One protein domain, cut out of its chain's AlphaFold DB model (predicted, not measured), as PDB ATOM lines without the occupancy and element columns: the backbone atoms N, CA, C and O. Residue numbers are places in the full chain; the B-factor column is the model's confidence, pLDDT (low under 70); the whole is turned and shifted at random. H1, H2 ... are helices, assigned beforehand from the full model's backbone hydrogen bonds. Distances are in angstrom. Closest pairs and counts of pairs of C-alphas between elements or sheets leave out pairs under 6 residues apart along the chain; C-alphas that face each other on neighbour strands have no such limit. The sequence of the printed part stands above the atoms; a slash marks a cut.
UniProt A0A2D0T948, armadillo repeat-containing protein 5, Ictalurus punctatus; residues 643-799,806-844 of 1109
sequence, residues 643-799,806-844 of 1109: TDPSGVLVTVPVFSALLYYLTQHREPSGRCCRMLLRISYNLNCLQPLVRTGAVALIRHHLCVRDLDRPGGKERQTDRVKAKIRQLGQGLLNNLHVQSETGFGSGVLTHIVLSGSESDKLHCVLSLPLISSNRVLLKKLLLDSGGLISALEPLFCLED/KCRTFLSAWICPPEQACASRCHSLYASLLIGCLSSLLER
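AT A GLANCE: This is residues 643 to 799 and 806 to 844 of the 1109 residues of the protein "armadillo repeat-containing protein 5" of Ictalurus punctatus (UniProt A0A2D0T948). This is a rounded, compact mass of helices with H5 and H8 at its core: H2 and H6 pack on H5, H3 runs beside H6, and H4, H7, H9 and H10 pack on H8. H12 crosses both core helices, H11 packs across H12, and the loop residues 706 to 713 stick out. The printed part has 196 residues with twelve named helices, H1 to H12 in chain order, and no named strand: the class is all helix. It is compact, with a radius of gyration of the C-alphas of 16.3 A and spans of 47 by 44 by 32 A.

HOW THE PARTS SIT: H1, residues 646 to 649, touches H4, residues 683 to 691; their closest C-alphas, Ser 646 and Cys 685, are 5.2 A apart. H2, residues 652 to 664, touches H5, residues 694 to 703, the same way at a shallow tilt of 4 degrees, closest at C-alphas 659 and 701, 7.0 A. H3, residues 670 to 681, touches H6, residues 718 to 739, the same way at 18 degrees, a shallow tilt, closest at C-alphas 680 and 731, 5.5 A. H5 and H6 form a helical hairpin, closest at C-alphas 703 and 725, 4.5 A. H7, residues 742 to 754, and the hub H8, residues 757 to 770, form another, closest at C-alphas 752 and 760, 4.7 A. H8 and H9, residues 774 to 783, form a third, closest at C-alphas 764 and 781, 6.7 A. H2, H3, H5, H6, H7, H8 and H9 make a bundle, helices side by side. H10, residues 786 to 795, touches H8, closest at C-alphas 790 and 761, 5.6 A. H11, residues 806 to 814, touches residues 823 to 830 of H12, residues 823 to 842, about perpendicular at 89 degrees, closest at C-alphas 808 and 826, 5.3 A. Residues 832 to 837 of H12 touch H5, closest at C-alphas 833 and 696, 6.1 A. Every O i to N i+4 pair is within hydrogen-bond range in H2, H3, H5, H6, H7 and H12, but 3 of 5 in H4, 8 of 10 in H8, 5 of 6 in H9, 3 of 6 in H10 and 3 of 5 in H11; H1 is too short for one.

IN THESE COORDINATES: H1 begins at C-alpha 646 (26.651, 43.617, -27.851). H6 is 31.4 A long and H12 28.2 A, ending at C-alpha 842 (0.363, 27.661, -21.350).

THE WHOLE: Residues 800 to 805 are not printed; C-alphas 799 and 806 are 11.0 A apart. The link from H5 to H6 is long. pLDDT is under 70 at residues 705 to 714, 796 to 799 and 844.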
ATOM      1  N   THR A 643      30.212  50.335 -22.776       88.25
ATOM      2  CA  THR A 643      28.868  50.932 -22.841       88.25
ATOM      3  C   THR A 643      27.916  50.093 -23.696       88.25
ATOM      4  O   THR A 643      26.777  49.843 -23.293       88.25
ATOM      5  N   ASP A 644      28.396  49.594 -24.835       91.62
ATOM      6  CA  ASP A 644      27.742  48.558 -25.627       91.62
ATOM      7  C   ASP A 644      28.689  47.363 -25.866       91.62
ATOM      8  O   ASP A 644      29.599  47.444 -26.693       91.62
ATOM      9  N   PRO A 645      28.497  46.234 -25.158       93.38
ATOM     10  CA  PRO A 645      29.260  45.009 -25.379       93.38
ATOM     11  C   PRO A 645      28.606  44.085 -26.423       93.38
ATOM     12  O   PRO A 645      29.064  42.954 -26.621       93.38
ATOM     13  N   SER A 646      27.510  44.508 -27.067       93.06
ATOM     14  CA  SER A 646      26.651  43.617 -27.851       93.06
ATOM     15  C   SER A 646      27.300  43.119 -29.142       93.06
ATOM     16  O   SER A 646      27.344  41.908 -29.361       93.06
ATOM     17  N   GLY A 647      27.901  44.010 -29.937       90.81
ATOM     18  CA  GLY A 647      28.626  43.655 -31.167       90.81
ATOM     19  C   GLY A 647      29.847  42.750 -30.948       90.81
ATOM     20  O   GLY A 647      30.403  42.225 -31.908       90.81
ATOM     21  N   VAL A 648      30.246  42.547 -29.688       93.00
ATOM     22  CA  VAL A 648      31.442  41.804 -29.279       93.00
ATOM     23  C   VAL A 648      31.056  40.457 -28.664       93.00
ATOM     24  O   VAL A 648      31.422  39.395 -29.172       93.00
ATOM     25  N   LEU A 649      30.283  40.492 -27.573       94.88
ATOM     26  CA  LEU A 649      29.969  39.326 -26.742       94.88
ATOM     27  C   LEU A 649      28.590  38.723 -27.023       94.88
ATOM     28  O   LEU A 649      28.371  37.553 -26.718       94.88
ATOM     29  N   VAL A 650      27.674  39.482 -27.633       94.56
ATOM     30  CA  VAL A 650      26.350  39.002 -28.075       94.56
ATOM     31  C   VAL A 650      26.412  38.595 -29.555       94.56
ATOM     32  O   VAL A 650      25.496  38.810 -30.340       94.56
ATOM     33  N   THR A 651      27.522  37.970 -29.948       93.31
ATOM     34  CA  THR A 651      27.679  37.303 -31.244       93.31
ATOM     35  C   THR A 651      27.453  35.800 -31.067       93.31
ATOM     36  O   THR A 651      27.858  35.216 -30.059       93.31
ATOM     37  N   VAL A 652      26.805  35.147 -32.039       91.56
ATOM     38  CA  VAL A 652      26.408  33.727 -31.931       91.56
ATOM     39  C   VAL A 652      27.580  32.784 -31.578       91.56
ATOM     40  O   VAL A 652      27.412  31.974 -30.662       91.56
ATOM     41  N   PRO A 653      28.786  32.888 -32.182       90.88
ATOM     42  CA  PRO A 653      29.910  32.013 -31.827       90.88
ATOM     43  C   PRO A 653      30.427  32.222 -30.396       90.88
ATOM     44  O   PRO A 653      30.847  31.269 -29.746       90.88
ATOM     45  N   VAL A 654      30.384  33.457 -29.884       93.56
ATOM     46  CA  VAL A 654      30.891  33.793 -28.545       93.56
ATOM     47  C   VAL A 654      29.870  33.404 -27.480       93.56
ATOM     48  O   VAL A 654      30.213  32.735 -26.506       93.56
ATOM     49  N   PHE A 655      28.597  33.746 -27.678       94.38
ATOM     50  CA  PHE A 655      27.551  33.437 -26.706       94.38
ATOM     51  C   PHE A 655      27.266  31.925 -26.633       94.38
ATOM     52  O   PHE A 655      27.093  31.390 -25.537       94.38
ATOM     53  N   SER A 656      27.309  31.201 -27.762       92.38
ATOM     54  CA  SER A 656      27.221  29.730 -27.765       92.38
ATOM     55  C   SER A 656      28.401  29.075 -27.035       92.38
ATOM     56  O   SER A 656      28.179  28.179 -26.221       92.38
ATOM     57  N   ALA A 657      29.634  29.558 -27.234       93.12
ATOM     58  CA  ALA A 657      30.816  29.090 -26.508       93.12
ATOM     59  C   ALA A 657      30.706  29.302 -24.985       93.12
ATOM     60  O   ALA A 657      31.087  28.423 -24.209       93.12
ATOM     61  N   LEU A 658      30.132  30.426 -24.543       94.81
ATOM     62  CA  LEU A 658      29.890  30.706 -23.123       94.81
ATOM     63  C   LEU A 658      28.836  29.761 -22.518       94.81
ATOM     64  O   LEU A 658      29.065  29.192 -21.449       94.81
ATOM     65  N   LEU A 659      27.714  29.522 -23.210       93.31
ATOM     66  CA  LEU A 659      26.708  28.539 -22.780       93.31
ATOM     67  C   LEU A 659      27.264  27.099 -22.792       93.31
ATOM     68  O   LEU A 659      26.951  26.298 -21.903       93.31
ATOM     69  N   TYR A 660      28.135  26.767 -23.749       91.62
ATOM     70  CA  TYR A 660      28.831  25.481 -23.808       91.62
ATOM     71  C   TYR A 660      29.784  25.298 -22.620       91.62
ATOM     72  O   TYR A 660      29.693  24.293 -21.916       91.62
ATOM     73  N   TYR A 661      30.629  26.289 -22.314       93.12
ATOM     74  CA  TYR A 661      31.510  26.260 -21.142       93.12
ATOM     75  C   TYR A 661      30.725  26.043 -19.840       93.12
ATOM     76  O   TYR A 661      31.033  25.121 -19.081       93.12
ATOM     77  N   LEU A 662      29.654  26.814 -19.616       91.81
ATOM     78  CA  LEU A 662      28.809  26.670 -18.425       91.81
ATOM     79  C   LEU A 662      28.153  25.284 -18.305       91.81
ATOM     80  O   LEU A 662      27.962  24.795 -17.192       91.81
ATOM     81  N   THR A 663      27.798  24.637 -19.419       88.44
ATOM     82  CA  THR A 663      27.107  23.335 -19.397       88.44
ATOM     83  C   THR A 663      28.038  22.120 -19.417       88.44
ATOM     84  O   THR A 663      27.634  21.074 -18.909       88.44
ATOM     85  N   GLN A 664      29.256  22.234 -19.961       87.62
ATOM     86  CA  GLN A 664      30.183  21.104 -20.139       87.62
ATOM     87  C   GLN A 664      31.382  21.092 -19.177       87.62
ATOM     88  O   GLN A 664      31.904  20.008 -18.891       87.62
ATOM     89  N   HIS A 665      31.826  22.252 -18.671       87.25
ATOM     90  CA  HIS A 665      32.945  22.319 -17.727       87.25
ATOM     91  C   HIS A 665      32.543  21.763 -16.353       87.25
ATOM     92  O   HIS A 665      31.405  21.948 -15.919       87.25
ATOM     93  N   ARG A 666      33.456  21.077 -15.648       85.00
ATOM     94  CA  ARG A 666      33.123  20.367 -14.392       85.00
ATOM     95  C   ARG A 666      32.669  21.320 -13.287       85.00
ATOM     96  O   ARG A 666      31.647  21.088 -12.645       85.00
ATOM     97  N   GLU A 667      33.412  22.410 -13.120       84.31
ATOM     98  CA  GLU A 667      33.095  23.516 -12.219       84.31
ATOM     99  C   GLU A 667      33.315  24.833 -12.982       84.31
ATOM    100  O   GLU A 667      34.452  25.277 -13.130       84.31
ATOM    101  N   PRO A 668      32.267  25.438 -13.572       89.12
ATOM    102  CA  PRO A 668      32.420  26.670 -14.340       89.12
ATOM    103  C   PRO A 668      32.713  27.877 -13.438       89.12
ATOM    104  O   PRO A 668      32.074  28.075 -12.402       89.12
ATOM    105  N   SER A 669      33.659  28.716 -13.865       87.50
ATOM    106  CA  SER A 669      34.102  29.906 -13.137       87.50
ATOM    107  C   SER A 669      32.982  30.932 -12.939       87.50
ATOM    108  O   SER A 669      32.288  31.332 -13.880       87.50
ATOM    109  N   GLY A 670      32.873  31.449 -11.710       88.44
ATOM    110  CA  GLY A 670      31.908  32.487 -11.341       88.44
ATOM    111  C   GLY A 670      32.054  33.792 -12.136       88.44
ATOM    112  O   GLY A 670      31.063  34.507 -12.294       88.44
ATOM    113  N   ARG A 671      33.236  34.077 -12.704       90.00
ATOM    114  CA  ARG A 671      33.456  35.241 -13.581       90.00
ATOM    115  C   ARG A 671      32.593  35.167 -14.847       90.00
ATOM    116  O   ARG A 671      32.008  36.174 -15.234       90.00
ATOM    117  N   CYS A 672      32.424  33.973 -15.428       93.94
ATOM    118  CA  CYS A 672      31.530  33.761 -16.571       93.94
ATOM    119  C   CYS A 672      30.065  34.052 -16.198       93.94
ATOM    120  O   CYS A 672      29.351  34.720 -16.943       93.94
ATOM    121  N   CYS A 673      29.627  33.614 -15.013       93.19
ATOM    122  CA  CYS A 673      28.273  33.862 -14.515       93.19
ATOM    123  C   CYS A 673      27.998  35.363 -14.311       93.19
ATOM    124  O   CYS A 673      26.955  35.857 -14.733       93.19
ATOM    125  N   ARG A 674      28.940  36.102 -13.699       93.75
ATOM    126  CA  ARG A 674      28.810  37.558 -13.480       93.75
ATOM    127  C   ARG A 674      28.843  38.347 -14.794       93.75
ATOM    128  O   ARG A 674      28.063  39.283 -14.949       93.75
ATOM    129  N   MET A 675      29.665  37.928 -15.760       94.88
ATOM    130  CA  MET A 675      29.687  38.499 -17.111       94.88
ATOM    131  C   MET A 675      28.331  38.352 -17.822       94.88
ATOM    132  O   MET A 675      27.797  39.345 -18.311       94.88
ATOM    133  N   LEU A 676      27.732  37.152 -17.835       96.00
ATOM    134  CA  LEU A 676      26.406  36.964 -18.439       96.00
ATOM    135  C   LEU A 676      25.319  37.768 -17.713       96.00
ATOM    136  O   LEU A 676      24.463  38.353 -18.374       96.00
ATOM    137  N   LEU A 677      25.365  37.851 -16.376       95.06
ATOM    138  CA  LEU A 677      24.433  38.684 -15.605       95.06
ATOM    139  C   LEU A 677      24.518  40.159 -16.023       95.06
ATOM    140  O   LEU A 677      23.480  40.764 -16.279       95.06
ATOM    141  N   ARG A 678      25.729  40.707 -16.186       94.75
ATOM    142  CA  ARG A 678      25.933  42.079 -16.673       94.75
ATOM    143  C   ARG A 678      25.392  42.280 -18.091       94.75
ATOM    144  O   ARG A 678      24.639  43.222 -18.313       94.75
ATOM    145  N   ILE A 679      25.707  41.372 -19.021       95.62
ATOM    146  CA  ILE A 679      25.189  41.409 -20.401       95.62
ATOM    147  C   ILE A 679      23.653  41.380 -20.404       95.62
ATOM    148  O   ILE A 679      23.027  42.168 -21.103       95.62
ATOM    149  N   SER A 680      23.030  40.538 -19.572       94.38
ATOM    150  CA  SER A 680      21.565  40.442 -19.479       94.38
ATOM    151  C   SER A 680      20.873  41.666 -18.873       94.38
ATOM    152  O   SER A 680      19.657  41.757 -18.982       94.38
ATOM    153  N   TYR A 681      21.608  42.581 -18.229       91.19
ATOM    154  CA  TYR A 681      21.076  43.813 -17.629       91.19
ATOM    155  C   TYR A 681      21.373  45.073 -18.471       91.19
ATOM    156  O   TYR A 681      20.756  46.113 -18.257       91.19
ATOM    157  N   ASN A 682      22.301  45.007 -19.434       91.81
ATOM    158  CA  ASN A 682      22.607  46.141 -20.307       91.81
ATOM    159  C   ASN A 682      21.518  46.304 -21.387       91.81
ATOM    160  O   ASN A 682      21.337  45.429 -22.233       91.81
ATOM    161  N   LEU A 683      20.850  47.463 -21.394       91.19
ATOM    162  CA  LEU A 683      19.784  47.820 -22.343       91.19
ATOM    163  C   LEU A 683      20.207  47.682 -23.814       91.19
ATOM    164  O   LEU A 683      19.401  47.253 -24.642       91.19
ATOM    165  N   ASN A 684      21.469  47.982 -24.137       92.81
ATOM    166  CA  ASN A 684      22.009  47.868 -25.497       92.81
ATOM    167  C   ASN A 684      22.075  46.403 -25.968       92.81
ATOM    168  O   ASN A 684      21.999  46.125 -27.162       92.81
ATOM    169  N   CYS A 685      22.141  45.443 -25.040       95.44
ATOM    170  CA  CYS A 685      22.148  44.016 -25.350       95.44
ATOM    171  C   CYS A 685      20.753  43.413 -25.570       95.44
ATOM    172  O   CYS A 685      20.680  42.333 -26.149       95.44
ATOM    173  N   LEU A 686      19.655  44.073 -25.174       94.88
ATOM    174  CA  LEU A 686      18.299  43.514 -25.313       94.88
ATOM    175  C   LEU A 686      17.969  43.163 -26.772       94.88
ATOM    176  O   LEU A 686      17.588  42.031 -27.071       94.88
ATOM    177  N   GLN A 687      18.142  44.118 -27.692       94.88
ATOM    178  CA  GLN A 687      17.834  43.915 -29.110       94.88
ATOM    179  C   GLN A 687      18.743  42.843 -29.756       94.88
ATOM    180  O   GLN A 687      18.203  41.938 -30.393       94.88
ATOM    181  N   PRO A 688      20.079  42.850 -29.569       95.69
ATOM    182  CA  PRO A 688      20.964  41.788 -30.061       95.69
ATOM    183  C   PRO A 688      20.726  40.401 -29.438       95.69
ATOM    184  O   PRO A 688      20.765  39.408 -30.164       95.69
ATOM    185  N   LEU A 689      20.415  40.296 -28.137       95.88
ATOM    186  CA  LEU A 689      20.092  39.012 -27.487       95.88
ATOM    187  C   LEU A 689      18.823  38.383 -28.075       95.88
ATOM    188  O   LEU A 689      18.763  37.165 -28.254       95.88
ATOM    189  N   VAL A 690      17.824  39.208 -28.404       94.81
ATOM    190  CA  VAL A 690      16.606  38.759 -29.088       94.81
ATOM    191  C   VAL A 690      16.907  38.386 -30.543       94.81
ATOM    192  O   VAL A 690      16.600  37.269 -30.943       94.81
ATOM    193  N   ARG A 691      17.567  39.259 -31.316       93.19
ATOM    194  CA  ARG A 691      17.903  39.022 -32.738       93.19
ATOM    195  C   ARG A 691      18.726  37.761 -32.983       93.19
ATOM    196  O   ARG A 691      18.531  37.082 -33.984       93.19
ATOM    197  N   THR A 692      19.639  37.436 -32.074       91.69
ATOM    198  CA  THR A 692      20.503  36.251 -32.192       91.69
ATOM    199  C   THR A 692      19.825  34.949 -31.761       91.69
ATOM    200  O   THR A 692      20.381  33.886 -32.014       91.69
ATOM    201  N   GLY A 693      18.654  34.997 -31.112       90.88
ATOM    202  CA  GLY A 693      17.985  33.817 -30.544       90.88
ATOM    203  C   GLY A 693      18.527  33.370 -29.178       90.88
ATOM    204  O   GLY A 693      18.077  32.357 -28.636       90.88
ATOM    205  N   ALA A 694      19.450  34.133 -28.582       93.31
ATOM    206  CA  ALA A 694      20.114  33.784 -27.327       93.31
ATOM    207  C   ALA A 694      19.131  33.553 -26.163       93.31
ATOM    208  O   ALA A 694      19.357  32.682 -25.326       93.31
ATOM    209  N   VAL A 695      18.018  34.295 -26.117       94.38
ATOM    210  CA  VAL A 695      17.019  34.226 -25.032       94.38
ATOM    211  C   VAL A 695      16.357  32.844 -24.936       94.38
ATOM    212  O   VAL A 695      16.304  32.256 -23.854       94.38
ATOM    213  N   ALA A 696      15.902  32.283 -26.059       91.00
ATOM    214  CA  ALA A 696      15.296  30.952 -26.081       91.00
ATOM    215  C   ALA A 696      16.320  29.853 -25.724       91.00
ATOM    216  O   ALA A 696      16.012  28.899 -25.002       91.00
ATOM    217  N   LEU A 697      17.576  30.037 -26.142       90.75
ATOM    218  CA  LEU A 697      18.679  29.117 -25.859       90.75
ATOM    219  C   LEU A 697      19.179  29.185 -24.406       90.75
ATOM    220  O   LEU A 697      19.600  28.161 -23.870       90.75
ATOM    221  N   ILE A 698      19.040  30.326 -23.721       93.31
ATOM    222  CA  ILE A 698      19.224  30.432 -22.263       93.31
ATOM    223  C   ILE A 698      18.220  29.522 -21.532       93.31
ATOM    224  O   ILE A 698      18.636  28.752 -20.661       93.31
ATOM    225  N   ARG A 699      16.923  29.537 -21.905       90.31
ATOM    226  CA  ARG A 699      15.924  28.615 -21.316       90.31
ATOM    227  C   ARG A 699      16.303  27.158 -21.583       90.31
ATOM    228  O   ARG A 699      16.325  26.371 -20.638       90.31
ATOM    229  N   HIS A 700      16.635  26.811 -22.828       87.69
ATOM    230  CA  HIS A 700      16.978  25.440 -23.218       87.69
ATOM    231  C   HIS A 700      18.229  24.904 -22.491       87.69
ATOM    232  O   HIS A 700      18.151  23.892 -21.795       87.69
ATOM    233  N   HIS A 701      19.371  25.593 -22.589       86.81
ATOM    234  CA  HIS A 701      20.646  25.087 -22.071       86.81
ATOM    235  C   HIS A 701      20.817  25.223 -20.554       86.81
ATOM    236  O   HIS A 701      21.476  24.373 -19.947       86.81
ATOM    237  N   LEU A 702      20.275  26.282 -19.935       90.12
ATOM    238  CA  LEU A 702      20.534  26.578 -18.521       90.12
ATOM    239  C   LEU A 702      19.377  26.161 -17.603       90.12
ATOM    240  O   LEU A 702      19.635  25.587 -16.547       90.12
ATOM    241  N   CYS A 703      18.122  26.410 -17.991       85.00
ATOM    242  CA  CYS A 703      16.959  26.152 -17.129       85.00
ATOM    243  C   CYS A 703      16.394  24.731 -17.297       85.00
ATOM    244  O   CYS A 703      16.200  24.017 -16.314       85.00
ATOM    245  N   VAL A 704      16.135  24.333 -18.545       73.38
ATOM    246  CA  VAL A 704      15.290  23.178 -18.915       73.38
ATOM    247  C   VAL A 704      16.084  21.873 -19.111       73.38
ATOM    248  O   VAL A 704      15.498  20.801 -19.179       73.38
ATOM    249  N   ARG A 705      17.419  21.964 -19.135       64.88
ATOM    250  CA  ARG A 705      18.399  20.900 -19.424       64.88
ATOM    251  C   ARG A 705      18.019  19.489 -18.938       64.88
ATOM    252  O   ARG A 705      17.967  19.254 -17.723       64.88
ATOM    253  N   ASP A 706      17.881  18.570 -19.900       55.47
ATOM    254  CA  ASP A 706      17.749  17.123 -19.695       55.47
ATOM    255  C   ASP A 706      18.889  16.546 -18.827       55.47
ATOM    256  O   ASP A 706      20.039  17.006 -18.857       55.47
ATOM    257  N   LEU A 707      18.559  15.489 -18.083       46.78
ATOM    258  CA  LEU A 707      19.520  14.479 -17.639       46.78
ATOM    259  C   LEU A 707      19.680  13.421 -18.750       46.78
ATOM    260  O   LEU A 707      18.919  13.399 -19.711       46.78
ATOM    261  N   ASP A 708      20.675  12.548 -18.615       40.88
ATOM    262  CA  ASP A 708      20.811  11.311 -19.396       40.88
ATOM    263  C   ASP A 708      20.924  11.437 -20.928       40.88
ATOM    264  O   ASP A 708      20.021  11.129 -21.707       40.88
ATOM    265  N   ARG A 709      22.163  11.667 -21.386       38.16
ATOM    266  CA  ARG A 709      22.655  10.878 -22.528       38.16
ATOM    267  C   ARG A 709      22.902   9.446 -22.035       38.16
ATOM    268  O   ARG A 709      23.786   9.288 -21.187       38.16
ATOM    269  N   PRO A 710      22.250   8.407 -22.589       32.62
ATOM    270  CA  PRO A 710      22.567   7.024 -22.244       32.62
ATOM    271  C   PRO A 710      24.065   6.737 -22.447       32.62
ATOM    272  O   PRO A 710      24.604   6.939 -23.535       32.62
ATOM    273  N   GLY A 711      24.753   6.316 -21.381       40.25
ATOM    274  CA  GLY A 711      26.188   5.995 -21.391       40.25
ATOM    275  C   GLY A 711      27.163   7.173 -21.201       40.25
ATOM    276  O   GLY A 711      28.376   6.957 -21.197       40.25
ATOM    277  N   GLY A 712      26.692   8.411 -21.017       46.19
ATOM    278  CA  GLY A 712      27.567   9.552 -20.719       46.19
ATOM    279  C   GLY A 712      27.957   9.630 -19.239       46.19
ATOM    280  O   GLY A 712      27.093   9.845 -18.397       46.19
ATOM    281  N   LYS A 713      29.255   9.531 -18.897       51.44
ATOM    282  CA  LYS A 713      29.720   9.821 -17.522       51.44
ATOM    283  C   LYS A 713      29.393  11.269 -17.150       51.44
ATOM    284  O   LYS A 713      29.841  12.196 -17.826       51.44
ATOM    285  N   GLU A 714      28.645  11.453 -16.066       60.84
ATOM    286  CA  GLU A 714      28.173  12.773 -15.661       60.84
ATOM    287  C   GLU A 714      29.330  13.682 -15.204       60.84
ATOM    288  O   GLU A 714      30.157  13.304 -14.374       60.84
ATOM    289  N   ARG A 715      29.418  14.883 -15.792       70.25
ATOM    290  CA  ARG A 715      30.565  15.802 -15.631       70.25
ATOM    291  C   ARG A 715      30.418  16.831 -14.506       70.25
ATOM    292  O   ARG A 715      31.423  17.411 -14.108       70.25
ATOM    293  N   GLN A 716      29.198  17.091 -14.036       84.12
ATOM    294  CA  GLN A 716      28.866  18.179 -13.106       84.12
ATOM    295  C   GLN A 716      28.026  17.658 -11.937       84.12
ATOM    296  O   GLN A 716      27.066  16.924 -12.154       84.12
ATOM    297  N   THR A 717      28.320  18.103 -10.714       85.69
ATOM    298  CA  THR A 717      27.502  17.782  -9.527       85.69
ATOM    299  C   THR A 717      26.162  18.522  -9.547       85.69
ATOM    300  O   THR A 717      26.064  19.623 -10.091       85.69
ATOM    301  N   ASP A 718      25.124  17.990  -8.894       84.62
ATOM    302  CA  ASP A 718      23.801  18.642  -8.832       84.62
ATOM    303  C   ASP A 718      23.836  20.054  -8.240       84.62
ATOM    304  O   ASP A 718      23.082  20.927  -8.662       84.62
ATOM    305  N   ARG A 719      24.779  20.328  -7.331       87.88
ATOM    306  CA  ARG A 719      25.021  21.675  -6.794       87.88
ATOM    307  C   ARG A 719      25.471  22.663  -7.879       87.88
ATOM    308  O   ARG A 719      25.108  23.836  -7.818       87.88
ATOM    309  N   VAL A 720      26.242  22.206  -8.869       87.69
ATOM    310  CA  VAL A 720      26.620  22.996 -10.052       87.69
ATOM    311  C   VAL A 720      25.423  23.134 -10.998       87.69
ATOM    312  O   VAL A 720      25.098  24.257 -11.382       87.69
ATOM    313  N   LYS A 721      24.689  22.045 -11.282       86.06
ATOM    314  CA  LYS A 721      23.455  22.074 -12.103       86.06
ATOM    315  C   LYS A 721      22.432  23.085 -11.554       86.06
ATOM    316  O   LYS A 721      21.893  23.892 -12.307       86.06
ATOM    317  N   ALA A 722      22.211  23.095 -10.238       88.12
ATOM    318  CA  ALA A 722      21.292  24.010  -9.558       88.12
ATOM    319  C   ALA A 722      21.727  25.483  -9.668       88.12
ATOM    320  O   ALA A 722      20.898  26.337  -9.982       88.12
ATOM    321  N   LYS A 723      23.024  25.787  -9.494       90.19
ATOM    322  CA  LYS A 723      23.572  27.138  -9.726       90.19
ATOM    323  C   LYS A 723      23.368  27.603 -11.172       90.19
ATOM    324  O   LYS A 723      23.041  28.764 -11.391       90.19
ATOM    325  N   ILE A 724      23.547  26.712 -12.151       91.50
ATOM    326  CA  ILE A 724      23.359  27.024 -13.577       91.50
ATOM    327  C   ILE A 724      21.878  27.308 -13.886       91.50
ATOM    328  O   ILE A 724      21.581  28.298 -14.553       91.50
ATOM    329  N   ARG A 725      20.948  26.515 -13.336       91.62
ATOM    330  CA  ARG A 725      19.498  26.772 -13.431       91.62
ATOM    331  C   ARG A 725      19.108  28.112 -12.795       91.62
ATOM    332  O   ARG A 725      18.369  28.883 -13.401       91.62
ATOM    333  N   GLN A 726      19.653  28.425 -11.615       93.44
ATOM    334  CA  GLN A 726      19.440  29.713 -10.943       93.44
ATOM    335  C   GLN A 726      19.984  30.893 -11.768       93.44
ATOM    336  O   GLN A 726      19.307  31.914 -11.882       93.44
ATOM    337  N   LEU A 727      21.167  30.745 -12.377       95.12
ATOM    338  CA  LEU A 727      21.726  31.734 -13.302       95.12
ATOM    339  C   LEU A 727      20.790  31.948 -14.496       95.12
ATOM    340  O   LEU A 727      20.398  33.082 -14.741       95.12
ATOM    341  N   GLY A 728      20.391  30.880 -15.197       94.44
ATOM    342  CA  GLY A 728      19.496  30.966 -16.357       94.44
ATOM    343  C   GLY A 728      18.180  31.683 -16.046       94.44
ATOM    344  O   GLY A 728      17.781  32.582 -16.784       94.44
ATOM    345  N   GLN A 729      17.560  31.368 -14.904       93.12
ATOM    346  CA  GLN A 729      16.354  32.060 -14.447       93.12
ATOM    347  C   GLN A 729      16.610  33.546 -14.138       93.12
ATOM    348  O   GLN A 729      15.766  34.384 -14.444       93.12
ATOM    349  N   GLY A 730      17.775  33.887 -13.576       95.50
ATOM    350  CA  GLY A 730      18.196  35.273 -13.354       95.50
ATOM    351  C   GLY A 730      18.390  36.059 -14.655       95.50
ATOM    352  O   GLY A 730      17.885  37.173 -14.769       95.50
ATOM    353  N   LEU A 731      19.045  35.465 -15.662       96.00
ATOM    354  CA  LEU A 731      19.228  36.079 -16.985       96.00
ATOM    355  C   LEU A 731      17.875  36.371 -17.655       96.00
ATOM    356  O   LEU A 731      17.649  37.483 -18.130       96.00
ATOM    357  N   LEU A 732      16.953  35.401 -17.651       95.12
ATOM    358  CA  LEU A 732      15.607  35.579 -18.210       95.12
ATOM    359  C   LEU A 732      14.793  36.625 -17.435       95.12
ATOM    360  O   LEU A 732      14.073  37.405 -18.050       95.12
ATOM    361  N   ASN A 733      14.936  36.695 -16.109       94.88
ATOM    362  CA  ASN A 733      14.265  37.705 -15.288       94.88
ATOM    363  C   ASN A 733      14.787  39.129 -15.560       94.88
ATOM    364  O   ASN A 733      13.993  40.063 -15.650       94.88
ATOM    365  N   ASN A 734      16.101  39.301 -15.734       95.12
ATOM    366  CA  ASN A 734      16.694  40.595 -16.089       95.12
ATOM    367  C   ASN A 734      16.171  41.100 -17.440       95.12
ATOM    368  O   ASN A 734      15.838  42.279 -17.574       95.12
ATOM    369  N   LEU A 735      16.055  40.203 -18.423       95.38
ATOM    370  CA  LEU A 735      15.468  40.522 -19.723       95.38
ATOM    371  C   LEU A 735      13.965  40.795 -19.611       95.38
ATOM    372  O   LEU A 735      13.501  41.764 -20.207       95.38
ATOM    373  N   HIS A 736      13.231  40.029 -18.793       94.38
ATOM    374  CA  HIS A 736      11.796  40.229 -18.575       94.38
ATOM    375  C   HIS A 736      11.473  41.657 -18.118       94.38
ATOM    376  O   HIS A 736      10.635  42.328 -18.725       94.38
ATOM    377  N   VAL A 737      12.190  42.143 -17.099       93.31
ATOM    378  CA  VAL A 737      12.034  43.507 -16.568       93.31
ATOM    379  C   VAL A 737      12.286  44.570 -17.645       93.31
ATOM    380  O   VAL A 737      11.588  45.580 -17.676       93.31
ATOM    381  N   GLN A 738      13.232  44.344 -18.561       93.75
ATOM    382  CA  GLN A 738      13.518  45.281 -19.653       93.75
ATOM    383  C   GLN A 738      12.446  45.264 -20.748       93.75
ATOM    384  O   GLN A 738      12.059  46.332 -21.225       93.75
ATOM    385  N   SER A 739      11.925  44.098 -21.140       92.75
ATOM    386  CA  SER A 739      10.882  43.997 -22.174       92.75
ATOM    387  C   SER A 739       9.519  44.554 -21.754       92.75
ATOM    388  O   SER A 739       8.761  44.977 -22.622       92.75
ATOM    389  N   GLU A 740       9.225  44.634 -20.453       91.50
ATOM    390  CA  GLU A 740       8.033  45.331 -19.939       91.50
ATOM    391  C   GLU A 740       8.180  46.869 -19.919       91.50
ATOM    392  O   GLU A 740       7.208  47.582 -19.676       91.50
ATOM    393  N   THR A 741       9.368  47.422 -20.209       92.44
ATOM    394  CA  THR A 741       9.530  48.878 -20.380       92.44
ATOM    395  C   THR A 741       8.949  49.363 -21.713       92.44
ATOM    396  O   THR A 741       8.852  48.612 -22.686       92.44
ATOM    397  N   GLY A 742       8.632  50.660 -21.809       91.12
ATOM    398  CA  GLY A 742       8.219  51.285 -23.075       91.12
ATOM    399  C   GLY A 742       9.281  51.189 -24.184       91.12
ATOM    400  O   GLY A 742       8.936  51.075 -25.356       91.12
ATOM    401  N   PHE A 743      10.568  51.161 -23.819       92.19
ATOM    402  CA  PHE A 743      11.663  50.908 -24.758       92.19
ATOM    403  C   PHE A 743      11.661  49.451 -25.235       92.19
ATOM    404  O   PHE A 743      11.598  49.199 -26.436       92.19
ATOM    405  N   GLY A 744      11.674  48.488 -24.311       92.88
ATOM    406  CA  GLY A 744      11.759  47.064 -24.641       92.88
ATOM    407  C   GLY A 744      10.548  46.547 -25.422       92.88
ATOM    408  O   GLY A 744      10.714  45.846 -26.418       92.88
ATOM    409  N   SER A 745       9.337  46.957 -25.048       92.12
ATOM    410  CA  SER A 745       8.112  46.637 -25.796       92.12
ATOM    411  C   SER A 745       8.087  47.274 -27.194       92.12
ATOM    412  O   SER A 745       7.646  46.633 -28.153       92.12
ATOM    413  N   GLY A 746       8.633  48.487 -27.347       94.00
ATOM    414  CA  GLY A 746       8.861  49.128 -28.645       94.00
ATOM    415  C   GLY A 746       9.872  48.371 -29.514       94.00
ATOM    416  O   GLY A 746       9.584  48.083 -30.674       94.00
ATOM    417  N   VAL A 747      11.012  47.971 -28.940       93.94
ATOM    418  CA  VAL A 747      12.047  47.148 -29.591       93.94
ATOM    419  C   VAL A 747      11.475  45.814 -30.074       93.94
ATOM    420  O   VAL A 747      11.640  45.470 -31.242       93.94
ATOM    421  N   LEU A 748      10.755  45.081 -29.220       94.56
ATOM    422  CA  LEU A 748      10.133  43.802 -29.584       94.56
ATOM    423  C   LEU A 748       9.101  43.969 -30.709       94.56
ATOM    424  O   LEU A 748       9.101  43.196 -31.665       94.56
ATOM    425  N   THR A 749       8.274  45.017 -30.635       93.88
ATOM    426  CA  THR A 749       7.299  45.354 -31.684       93.88
ATOM    427  C   THR A 749       7.990  45.668 -33.013       93.88
ATOM    428  O   THR A 749       7.589  45.144 -34.050       93.88
ATOM    429  N   HIS A 750       9.062  46.467 -32.998       94.50
ATOM    430  CA  HIS A 750       9.858  46.776 -34.189       94.50
ATOM    431  C   HIS A 750      10.494  45.517 -34.797       94.50
ATOM    432  O   HIS A 750      10.500  45.356 -36.014       94.50
ATOM    433  N   ILE A 751      11.025  44.606 -33.975       94.62
ATOM    434  CA  ILE A 751      11.629  43.357 -34.461       94.62
ATOM    435  C   ILE A 751      10.584  42.477 -35.169       94.62
ATOM    436  O   ILE A 751      10.853  41.991 -36.264       94.62
ATOM    437  N   VAL A 752       9.385  42.309 -34.599       93.75
ATOM    438  CA  VAL A 752       8.323  41.483 -35.213       93.75
ATOM    439  C   VAL A 752       7.756  42.118 -36.490       93.75
ATOM    440  O   VAL A 752       7.497  41.411 -37.461       93.75
ATOM    441  N   LEU A 753       7.584  43.443 -36.525       90.81
ATOM    442  CA  LEU A 753       6.975  44.134 -37.671       90.81
ATOM    443  C   LEU A 753       7.967  44.516 -38.783       90.81
ATOM    444  O   LEU A 753       7.540  44.788 -39.904       90.81
ATOM    445  N   SER A 754       9.267  44.609 -38.494       90.81
ATOM    446  CA  SER A 754      10.262  45.189 -39.420       90.81
ATOM    447  C   SER A 754      11.657  44.548 -39.353       90.81
ATOM    448  O   SER A 754      12.594  45.056 -39.967       90.81
ATOM    449  N   GLY A 755      11.825  43.444 -38.619       89.81
ATOM    450  CA  GLY A 755      13.023  42.604 -38.692       89.81
ATOM    451  C   GLY A 755      13.056  41.713 -39.941       89.81
ATOM    452  O   GLY A 755      12.074  41.605 -40.676       89.81
ATOM    453  N   SER A 756      14.187  41.039 -40.154       91.25
ATOM    454  CA  SER A 756      14.284  39.897 -41.075       91.25
ATOM    455  C   SER A 756      13.474  38.697 -40.564       91.25
ATOM    456  O   SER A 756      13.126  38.632 -39.385       91.25
ATOM    457  N   GLU A 757      13.228  37.690 -41.406       87.75
ATOM    458  CA  GLU A 757      12.509  36.480 -40.968       87.75
ATOM    459  C   GLU A 757      13.220  35.744 -39.817       87.75
ATOM    460  O   GLU A 757      12.555  35.243 -38.913       87.75
ATOM    461  N   SER A 758      14.560  35.767 -39.767       88.31
ATOM    462  CA  SER A 758      15.326  35.244 -38.624       88.31
ATOM    463  C   SER A 758      15.111  36.064 -37.347       88.31
ATOM    464  O   SER A 758      14.893  35.496 -36.280       88.31
ATOM    465  N   ASP A 759      15.139  37.398 -37.449       91.62
ATOM    466  CA  ASP A 759      14.925  38.314 -36.323       91.62
ATOM    467  C   ASP A 759      13.513  38.139 -35.736       91.62
ATOM    468  O   ASP A 759      13.346  38.037 -34.517       91.62
ATOM    469  N   LYS A 760      12.496  38.063 -36.608       92.38
ATOM    470  CA  LYS A 760      11.096  37.796 -36.248       92.38
ATOM    471  C   LYS A 760      10.958  36.454 -35.538       92.38
ATOM    472  O   LYS A 760      10.395  36.403 -34.446       92.38
ATOM    473  N   LEU A 761      11.501  35.389 -36.128       91.00
ATOM    474  CA  LEU A 761      11.441  34.028 -35.599       91.00
ATOM    475  C   LEU A 761      12.071  33.933 -34.203       91.00
ATOM    476  O   LEU A 761      11.443  33.438 -33.264       91.00
ATOM    477  N   HIS A 762      13.281  34.469 -34.035       92.56
ATOM    478  CA  HIS A 762      13.955  34.506 -32.739       92.56
ATOM    479  C   HIS A 762      13.187  35.343 -31.704       92.56
ATOM    480  O   HIS A 762      13.114  34.951 -30.535       92.56
ATOM    481  N   CYS A 763      12.557  36.448 -32.115       94.50
ATOM    482  CA  CYS A 763      11.694  37.249 -31.248       94.50
ATOM    483  C   CYS A 763      10.444  36.481 -30.800       94.50
ATOM    484  O   CYS A 763      10.177  36.401 -29.602       94.50
ATOM    485  N   VAL A 764       9.728  35.836 -31.724       94.00
ATOM    486  CA  VAL A 764       8.525  35.038 -31.427       94.00
ATOM    487  C   VAL A 764       8.832  33.883 -30.472       94.00
ATOM    488  O   VAL A 764       8.126  33.717 -29.479       94.00
ATOM    489  N   LEU A 765       9.918  33.138 -30.702       92.62
ATOM    490  CA  LEU A 765      10.366  32.060 -29.804       92.62
ATOM    491  C   LEU A 765      10.794  32.565 -28.411       92.62
ATOM    492  O   LEU A 765      10.818  31.791 -27.453       92.62
ATOM    493  N   SER A 766      11.117  33.854 -28.287       93.94
ATOM    494  CA  SER A 766      11.531  34.493 -27.033       93.94
ATOM    495  C   SER A 766      10.385  35.194 -26.295       93.94
ATOM    496  O   SER A 766      10.441  35.318 -25.072       93.94
ATOM    497  N   LEU A 767       9.344  35.654 -26.999       93.38
ATOM    498  CA  LEU A 767       8.310  36.553 -26.468       93.38
ATOM    499  C   LEU A 767       7.608  36.015 -25.203       93.38
ATOM    500  O   LEU A 767       7.628  36.727 -24.195       93.38
ATOM    501  N   PRO A 768       7.075  34.774 -25.163       91.25
ATOM    502  CA  PRO A 768       6.483  34.210 -23.945       91.25
ATOM    503  C   PRO A 768       7.478  33.962 -22.806       91.25
ATOM    504  O   PRO A 768       7.056  33.705 -21.682       91.25
ATOM    505  N   LEU A 769       8.787  34.034 -23.060       90.25
ATOM    506  CA  LEU A 769       9.815  33.886 -22.029       90.25
ATOM    507  C   LEU A 769      10.061  35.211 -21.292       90.25
ATOM    508  O   LEU A 769      10.334  35.188 -20.095       90.25
ATOM    509  N   ILE A 770       9.944  36.350 -21.993       92.56
ATOM    510  CA  ILE A 770      10.356  37.674 -21.484       92.56
ATOM    511  C   ILE A 770       9.245  38.726 -21.385       92.56
ATOM    512  O   ILE A 770       9.381  39.632 -20.576       92.56
ATOM    513  N   SER A 771       8.120  38.646 -22.100       90.25
ATOM    514  CA  SER A 771       6.987  39.550 -21.828       90.25
ATOM    515  C   SER A 771       5.837  38.808 -21.166       90.25
ATOM    516  O   SER A 771       5.482  37.719 -21.605       90.25
ATOM    517  N   SER A 772       5.262  39.393 -20.117       88.00
ATOM    518  CA  SER A 772       4.060  38.923 -19.409       88.00
ATOM    519  C   SER A 772       2.802  39.711 -19.811       88.00
ATOM    520  O   SER A 772       1.689  39.331 -19.441       88.00
ATOM    521  N   ASN A 773       2.951  40.788 -20.588       88.69
ATOM    522  CA  ASN A 773       1.849  41.600 -21.090       88.69
ATOM    523  C   ASN A 773       1.007  40.833 -22.129       88.69
ATOM    524  O   ASN A 773       1.337  40.778 -23.313       88.69
ATOM    525  N   ARG A 774      -0.127  40.271 -21.686       88.38
ATOM    526  CA  ARG A 774      -1.077  39.510 -22.524       88.38
ATOM    527  C   ARG A 774      -1.541  40.257 -23.781       88.38
ATOM    528  O   ARG A 774      -1.704  39.623 -24.818       88.38
ATOM    529  N   VAL A 775      -1.714  41.581 -23.718       89.25
ATOM    530  CA  VAL A 775      -2.150  42.392 -24.872       89.25
ATOM    531  C   VAL A 775      -1.036  42.489 -25.916       89.25
ATOM    532  O   VAL A 775      -1.291  42.313 -27.105       89.25
ATOM    533  N   LEU A 776       0.210  42.699 -25.477       89.38
ATOM    534  CA  LEU A 776       1.377  42.710 -26.363       89.38
ATOM    535  C   LEU A 776       1.636  41.322 -26.971       89.38
ATOM    536  O   LEU A 776       1.850  41.216 -28.175       89.38
ATOM    537  N   LEU A 777       1.556  40.260 -26.159       92.00
ATOM    538  CA  LEU A 777       1.699  38.880 -26.626       92.00
ATOM    539  C   LEU A 777       0.633  38.524 -27.669       92.00
ATOM    540  O   LEU A 777       0.986  38.016 -28.728       92.00
ATOM    541  N   LYS A 778      -0.649  38.837 -27.427       91.94
ATOM    542  CA  LYS A 778      -1.715  38.628 -28.419       91.94
ATOM    543  C   LYS A 778      -1.418  39.367 -29.725       91.94
ATOM    544  O   LYS A 778      -1.440  38.745 -30.785       91.94
ATOM    545  N   LYS A 779      -1.045  40.647 -29.637       91.81
ATOM    546  CA  LYS A 779      -0.744  41.473 -30.811       91.81
ATOM    547  C   LYS A 779       0.412  40.925 -31.656       91.81
ATOM    548  O   LYS A 779       0.311  40.931 -32.876       91.81
ATOM    549  N   LEU A 780       1.501  40.483 -31.021       92.44
ATOM    550  CA  LEU A 780       2.732  40.075 -31.716       92.44
ATOM    551  C   LEU A 780       2.786  38.581 -32.092       92.44
ATOM    552  O   LEU A 780       3.532  38.207 -32.995       92.44
ATOM    553  N   LEU A 781       2.029  37.721 -31.405       92.56
ATOM    554  CA  LEU A 781       1.989  36.279 -31.685       92.56
ATOM    555  C   LEU A 781       0.810  35.894 -32.582       92.56
ATOM    556  O   LEU A 781       0.981  35.046 -33.454       92.56
ATOM    557  N   LEU A 782      -0.365  36.501 -32.378       90.88
ATOM    558  CA  LEU A 782      -1.599  36.141 -33.080       90.88
ATOM    559  C   LEU A 782      -1.979  37.206 -34.114       90.88
ATOM    560  O   LEU A 782      -1.999  36.905 -35.304       90.88
ATOM    561  N   ASP A 783      -2.215  38.452 -33.689       89.94
ATOM    562  CA  ASP A 783      -2.793  39.481 -34.569       89.94
ATOM    563  C   ASP A 783      -1.843  39.878 -35.726       89.94
ATOM    564  O   ASP A 783      -2.304  40.238 -36.807       89.94
ATOM    565  N   SER A 784      -0.520  39.783 -35.528       87.00
ATOM    566  CA  SER A 784       0.502  39.962 -36.575       87.00
ATOM    567  C   SER A 784       1.054  38.648 -37.151       87.00
ATOM    568  O   SER A 784       2.122  38.655 -37.760       87.00
ATOM    569  N   GLY A 785       0.391  37.510 -36.915       87.69
ATOM    570  CA  GLY A 785       0.748  36.201 -37.483       87.69
ATOM    571  C   GLY A 785       2.072  35.584 -37.009       87.69
ATOM    572  O   GLY A 785       2.461  34.539 -37.524       87.69
ATOM    573  N   GLY A 786       2.770  36.179 -36.033       89.38
ATOM    574  CA  GLY A 786       4.136  35.783 -35.663       89.38
ATOM    575  C   GLY A 786       4.284  34.307 -35.272       89.38
ATOM    576  O   GLY A 786       5.256  33.659 -35.661       89.38
ATOM    577  N   LEU A 787       3.301  33.739 -34.564       91.00
ATOM    578  CA  LEU A 787       3.301  32.319 -34.203       91.00
ATOM    579  C   LEU A 787       3.107  31.399 -35.421       91.00
ATOM    580  O   LEU A 787       3.636  30.293 -35.420       91.00
ATOM    581  N   ILE A 788       2.423  31.850 -36.476       90.25
ATOM    582  CA  ILE A 788       2.277  31.094 -37.731       90.25
ATOM    583  C   ILE A 788       3.652  30.972 -38.407       90.25
ATOM    584  O   ILE A 788       4.076  29.865 -38.738       90.25
ATOM    585  N   SER A 789       4.404  32.074 -38.500       87.94
ATOM    586  CA  SER A 789       5.785  32.074 -39.010       87.94
ATOM    587  C   SER A 789       6.748  31.243 -38.151       87.94
ATOM    588  O   SER A 789       7.680  30.649 -38.682       87.94
ATOM    589  N   ALA A 790       6.523  31.138 -36.836       89.62
ATOM    590  CA  ALA A 790       7.290  30.240 -35.962       89.62
ATOM    591  C   ALA A 790       6.825  28.769 -35.998       89.62
ATOM    592  O   ALA A 790       7.511  27.890 -35.469       89.62
ATOM    593  N   LEU A 791       5.697  28.476 -36.642       89.94
ATOM    594  CA  LEU A 791       5.247  27.115 -36.915       89.94
ATOM    595  C   LEU A 791       5.714  26.623 -38.296       89.94
ATOM    596  O   LEU A 791       5.985  25.437 -38.433       89.94
ATOM    597  N   GLU A 792       5.882  27.495 -39.294       86.56
ATOM    598  CA  GLU A 792       6.291  27.111 -40.660       86.56
ATOM    599  C   GLU A 792       7.552  26.206 -40.724       86.56
ATOM    600  O   GLU A 792       7.450  25.124 -41.309       86.56
ATOM    601  N   PRO A 793       8.700  26.513 -40.072       83.75
ATOM    602  CA  PRO A 793       9.903  25.673 -40.156       83.75
ATOM    603  C   PRO A 793       9.776  24.304 -39.468       83.75
ATOM    604  O   PRO A 793      10.650  23.458 -39.647       83.75
ATOM    605  N   LEU A 794       8.713  24.075 -38.684       83.06
ATOM    606  CA  LEU A 794       8.386  22.756 -38.137       83.06
ATOM    607  C   LEU A 794       7.748  21.841 -39.197       83.06
ATOM    608  O   LEU A 794       7.806  20.628 -39.034       83.06
ATOM    609  N   PHE A 795       7.139  22.395 -40.251       79.00
ATOM    610  CA  PHE A 795       6.382  21.632 -41.253       79.00
ATOM    611  C   PHE A 795       7.139  21.398 -42.569       79.00
ATOM    612  O   PHE A 795       6.867  20.404 -43.232       79.00
ATOM    613  N   CYS A 796       8.122  22.233 -42.922       69.44
ATOM    614  CA  CYS A 796       9.011  22.026 -44.080       69.44
ATOM    615  C   CYS A 796      10.078  20.932 -43.817       69.44
ATOM    616  O   CYS A 796      11.274  21.199 -43.917       69.44
ATOM    617  N   LEU A 797       9.667  19.731 -43.390       62.47
ATOM    618  CA  LEU A 797      10.568  18.623 -43.010       62.47
ATOM    619  C   LEU A 797      10.703  17.523 -44.075       62.47
ATOM    620  O   LEU A 797      11.380  16.528 -43.815       62.47
ATOM    621  N   GLU A 798      10.020  17.658 -45.212       52.25
ATOM    622  CA  GLU A 798       9.824  16.567 -46.183       52.25
ATOM    623  C   GLU A 798      10.349  16.914 -47.595       52.25
ATOM    624  O   GLU A 798      10.554  16.018 -48.411       52.25
ATOM    625  N   ASP A 799      10.665  18.188 -47.850       48.25
ATOM    626  CA  ASP A 799      11.203  18.696 -49.117       48.25
ATOM    627  C   ASP A 799      12.742  18.550 -49.190       48.25
ATOM    628  O   ASP A 799      13.478  19.532 -49.112       48.25
ATOM    629  N   LYS A 806      15.956  25.272 -43.572       74.56
ATOM    630  CA  LYS A 806      15.708  26.497 -42.803       74.56
ATOM    631  C   LYS A 806      16.199  26.341 -41.362       74.56
ATOM    632  O   LYS A 806      16.914  27.204 -40.855       74.56
ATOM    633  N   CYS A 807      15.893  25.216 -40.709       75.56
ATOM    634  CA  CYS A 807      16.278  24.960 -39.318       75.56
ATOM    635  C   CYS A 807      17.803  24.911 -39.145       75.56
ATOM    636  O   CYS A 807      18.333  25.491 -38.195       75.56
ATOM    637  N   ARG A 808      18.527  24.252 -40.055       79.38
ATOM    638  CA  ARG A 808      19.999  24.210 -40.041       79.38
ATOM    639  C   ARG A 808      20.619  25.556 -40.380       79.38
ATOM    640  O   ARG A 808      21.599  25.930 -39.737       79.38
ATOM    641  N   THR A 809      20.043  26.303 -41.318       78.00
ATOM    642  CA  THR A 809      20.491  27.666 -41.639       78.00
ATOM    643  C   THR A 809      20.391  28.587 -40.417       78.00
ATOM    644  O   THR A 809      21.344  29.303 -40.123       78.00
ATOM    645  N   PHE A 810      19.302  28.512 -39.642       76.75
ATOM    646  CA  PHE A 810      19.130  29.332 -38.434       76.75
ATOM    647  C   PHE A 810      19.939  28.848 -37.213       76.75
ATOM    648  O   PHE A 810      20.476  29.672 -36.473       76.75
ATOM    649  N   LEU A 811      20.036  27.532 -36.969       84.19
ATOM    650  CA  LEU A 811      20.539  26.996 -35.690       84.19
ATOM    651  C   LEU A 811      21.938  26.364 -35.730       84.19
ATOM    652  O   LEU A 811      22.510  26.127 -34.665       84.19
ATOM    653  N   SER A 812      22.526  26.096 -36.900       81.94
ATOM    654  CA  SER A 812      23.838  25.424 -36.986       81.94
ATOM    655  C   SER A 812      24.951  26.159 -36.229       81.94
ATOM    656  O   SER A 812      25.733  25.517 -35.532       81.94
ATOM    657  N   ALA A 813      24.975  27.495 -36.284       82.25
ATOM    658  CA  ALA A 813      25.948  28.330 -35.575       82.25
ATOM    659  C   ALA A 813      25.808  28.294 -34.035       82.25
ATOM    660  O   ALA A 813      26.758  28.631 -33.329       82.25
ATOM    661  N   TRP A 814      24.657  27.861 -33.509       84.38
ATOM    662  CA  TRP A 814      24.425  27.667 -32.073       84.38
ATOM    663  C   TRP A 814      24.789  26.259 -31.578       84.38
ATOM    664  O   TRP A 814      24.966  26.060 -30.374       84.38
ATOM    665  N   ILE A 815      24.942  25.277 -32.474       81.56
ATOM    666  CA  ILE A 815      25.371  23.924 -32.103       81.56
ATOM    667  C   ILE A 815      26.879  23.942 -31.847       81.56
ATOM    668  O   ILE A 815      27.691  23.821 -32.758       81.56
ATOM    669  N   CYS A 816      27.258  24.075 -30.578       77.94
ATOM    670  CA  CYS A 816      28.652  24.035 -30.156       77.94
ATOM    671  C   CYS A 816      29.082  22.598 -29.764       77.94
ATOM    672  O   CYS A 816      28.383  21.951 -28.975       77.94
ATOM    673  N   PRO A 817      30.225  22.076 -30.260       76.75
ATOM    674  CA  PRO A 817      31.034  22.600 -31.362       76.75
ATOM    675  C   PRO A 817      30.362  22.374 -32.737       76.75
ATOM    676  O   PRO A 817      29.642  21.382 -32.902       76.75
ATOM    677  N   PRO A 818      30.645  23.230 -33.744       72.81
ATOM    678  CA  PRO A 818      29.957  23.233 -35.047       72.81
ATOM    679  C   PRO A 818      30.139  21.937 -35.848       72.81
ATOM    680  O   PRO A 818      29.288  21.573 -36.653       72.81
ATOM    681  N   GLU A 819      31.198  21.179 -35.553       73.50
ATOM    682  CA  GLU A 819      31.460  19.812 -36.033       73.50
ATOM    683  C   GLU A 819      30.281  18.844 -35.794       73.50
ATOM    684  O   GLU A 819      30.210  17.783 -36.410       73.50
ATOM    685  N   GLN A 820      29.364  19.179 -34.879       74.88
ATOM    686  CA  GLN A 820      28.202  18.366 -34.526       74.88
ATOM    687  C   GLN A 820      26.871  18.903 -35.092       74.88
ATOM    688  O   GLN A 820      25.811  18.422 -34.685       74.88
ATOM    689  N   ALA A 821      26.891  19.888 -35.996       78.00
ATOM    690  CA  ALA A 821      25.690  20.483 -36.586       78.00
ATOM    691  C   ALA A 821      25.117  19.636 -37.745       78.00
ATOM    692  O   ALA A 821      25.475  19.811 -38.909       78.00
ATOM    693  N   CYS A 822      24.184  18.734 -37.429       80.50
ATOM    694  CA  CYS A 822      23.388  17.979 -38.406       80.50
ATOM    695  C   CYS A 822      21.900  18.377 -38.368       80.50
ATOM    696  O   CYS A 822      21.403  18.810 -37.325       80.50
ATOM    697  N   ALA A 823      21.181  18.196 -39.483       78.75
ATOM    698  CA  ALA A 823      19.768  18.574 -39.631       78.75
ATOM    699  C   ALA A 823      18.881  18.011 -38.503       78.75
ATOM    700  O   ALA A 823      18.177  18.756 -37.826       78.75
ATOM    701  N   SER A 824      19.016  16.722 -38.171       79.50
ATOM    702  CA  SER A 824      18.241  16.083 -37.092       79.50
ATOM    703  C   SER A 824      18.447  16.716 -35.707       79.50
ATOM    704  O   SER A 824      17.495  16.796 -34.930       79.50
ATOM    705  N   ARG A 825      19.647  17.234 -35.400       81.00
ATOM    706  CA  ARG A 825      19.879  18.051 -34.196       81.00
ATOM    707  C   ARG A 825      19.293  19.451 -34.323       81.00
ATOM    708  O   ARG A 825      18.769  19.951 -33.334       81.00
ATOM    709  N   CYS A 826      19.359  20.068 -35.501       83.94
ATOM    710  CA  CYS A 826      18.769  21.384 -35.747       83.94
ATOM    711  C   CYS A 826      17.246  21.341 -35.554       83.94
ATOM    712  O   CYS A 826      16.721  22.148 -34.797       83.94
ATOM    713  N   HIS A 827      16.546  20.350 -36.118       84.50
ATOM    714  CA  HIS A 827      15.102  20.173 -35.912       84.50
ATOM    715  C   HIS A 827      14.746  19.786 -34.467       84.50
ATOM    716  O   HIS A 827      13.763  20.288 -33.931       84.50
ATOM    717  N   SER A 828      15.536  18.932 -33.800       84.81
ATOM    718  CA  SER A 828      15.310  18.579 -32.384       84.81
ATOM    719  C   SER A 828      15.497  19.784 -31.450       84.81
ATOM    720  O   SER A 828      14.685  19.994 -30.546       84.81
ATOM    721  N   LEU A 829      16.504  20.625 -31.709       86.62
ATOM    722  CA  LEU A 829      16.694  21.898 -31.018       86.62
ATOM    723  C   LEU A 829      15.546  22.867 -31.330       86.62
ATOM    724  O   LEU A 829      14.952  23.405 -30.402       86.62
ATOM    725  N   TYR A 830      15.169  23.030 -32.601       89.94
ATOM    726  CA  TYR A 830      14.061  23.893 -33.019       89.94
ATOM    727  C   TYR A 830      12.741  23.513 -32.338       89.94
ATOM    728  O   TYR A 830      12.109  24.354 -31.699       89.94
ATOM    729  N   ALA A 831      12.372  22.229 -32.380       88.75
ATOM    730  CA  ALA A 831      11.208  21.699 -31.681       88.75
ATOM    731  C   ALA A 831      11.293  21.959 -30.167       88.75
ATOM    732  O   ALA A 831      10.310  22.382 -29.569       88.75
ATOM    733  N   SER A 832      12.469  21.800 -29.548       88.50
ATOM    734  CA  SER A 832      12.674  22.104 -28.121       88.50
ATOM    735  C   SER A 832      12.484  23.592 -27.783       88.50
ATOM    736  O   SER A 832      11.949  23.913 -26.720       88.50
ATOM    737  N   LEU A 833      12.896  24.507 -28.668       90.31
ATOM    738  CA  LEU A 833      12.713  25.957 -28.499       90.31
ATOM    739  C   LEU A 833      11.243  26.362 -28.690       90.31
ATOM    740  O   LEU A 833      10.706  27.116 -27.879       90.31
ATOM    741  N   LEU A 834      10.576  25.814 -29.709       90.81
ATOM    742  CA  LEU A 834       9.154  26.032 -29.987       90.81
ATOM    743  C   LEU A 834       8.258  25.482 -28.865       90.81
ATOM    744  O   LEU A 834       7.354  26.182 -28.409       90.81
ATOM    745  N   ILE A 835       8.554  24.283 -28.356       88.81
ATOM    746  CA  ILE A 835       7.910  23.742 -27.151       88.81
ATOM    747  C   ILE A 835       8.169  24.684 -25.975       88.81
ATOM    748  O   ILE A 835       7.220  25.109 -25.335       88.81
ATOM    749  N   GLY A 836       9.415  25.110 -25.733       86.19
ATOM    750  CA  GLY A 836       9.742  26.051 -24.653       86.19
ATOM    751  C   GLY A 836       8.962  27.375 -24.707       86.19
ATOM    752  O   GLY A 836       8.569  27.891 -23.655       86.19
ATOM    753  N   CYS A 837       8.703  27.892 -25.909       89.88
ATOM    754  CA  CYS A 837       7.848  29.050 -26.171       89.88
ATOM    755  C   CYS A 837       6.376  28.765 -25.802       89.88
ATOM    756  O   CYS A 837       5.804  29.456 -24.954       89.88
ATOM    757  N   LEU A 838       5.791  27.701 -26.361       90.12
ATOM    758  CA  LEU A 838       4.393  27.310 -26.138       90.12
ATOM    759  C   LEU A 838       4.105  26.884 -24.685       90.12
ATOM    760  O   LEU A 838       3.093  27.296 -24.120       90.12
ATOM    761  N   SER A 839       5.010  26.142 -24.037       88.31
ATOM    762  CA  SER A 839       4.936  25.801 -22.607       88.31
ATOM    763  C   SER A 839       4.827  27.052 -21.746       88.31
ATOM    764  O   SER A 839       3.947  27.138 -20.897       88.31
ATOM    765  N   SER A 840       5.672  28.056 -21.998       87.75
ATOM    766  CA  SER A 840       5.699  29.298 -21.211       87.75
ATOM    767  C   SER A 840       4.439  30.149 -21.410       87.75
ATOM    768  O   SER A 840       4.066  30.923 -20.529       87.75
ATOM    769  N   LEU A 841       3.760  29.991 -22.550       88.00
ATOM    770  CA  LEU A 841       2.446  30.574 -22.808       88.00
ATOM    771  C   LEU A 841       1.349  29.853 -21.998       88.00
ATOM    772  O   LEU A 841       0.554  30.497 -21.312       88.00
ATOM    773  N   LEU A 842       1.345  28.515 -22.029       84.88
ATOM    774  CA  LEU A 842       0.363  27.661 -21.350       84.88
ATOM    775  C   LEU A 842       0.496  27.694 -19.818       84.88
ATOM    776  O   LEU A 842      -0.524  27.777 -19.133       84.88
ATOM    777  N   GLU A 843       1.724  27.721 -19.281       79.56
ATOM    778  CA  GLU A 843       2.055  27.889 -17.849       79.56
ATOM    779  C   GLU A 843       1.399  29.146 -17.230       79.56
ATOM    780  O   GLU A 843       1.163  29.199 -16.024       79.56
ATOM    781  N   ARG A 844       1.088  30.160 -18.052       68.75
ATOM    782  CA  ARG A 844       0.481  31.444 -17.649       68.75
ATOM    783  C   ARG A 844      -1.029  31.525 -17.898       68.75
ATOM    784  O   ARG A 844      -1.652  32.564 -17.643       68.75
TER     785      ARG A 844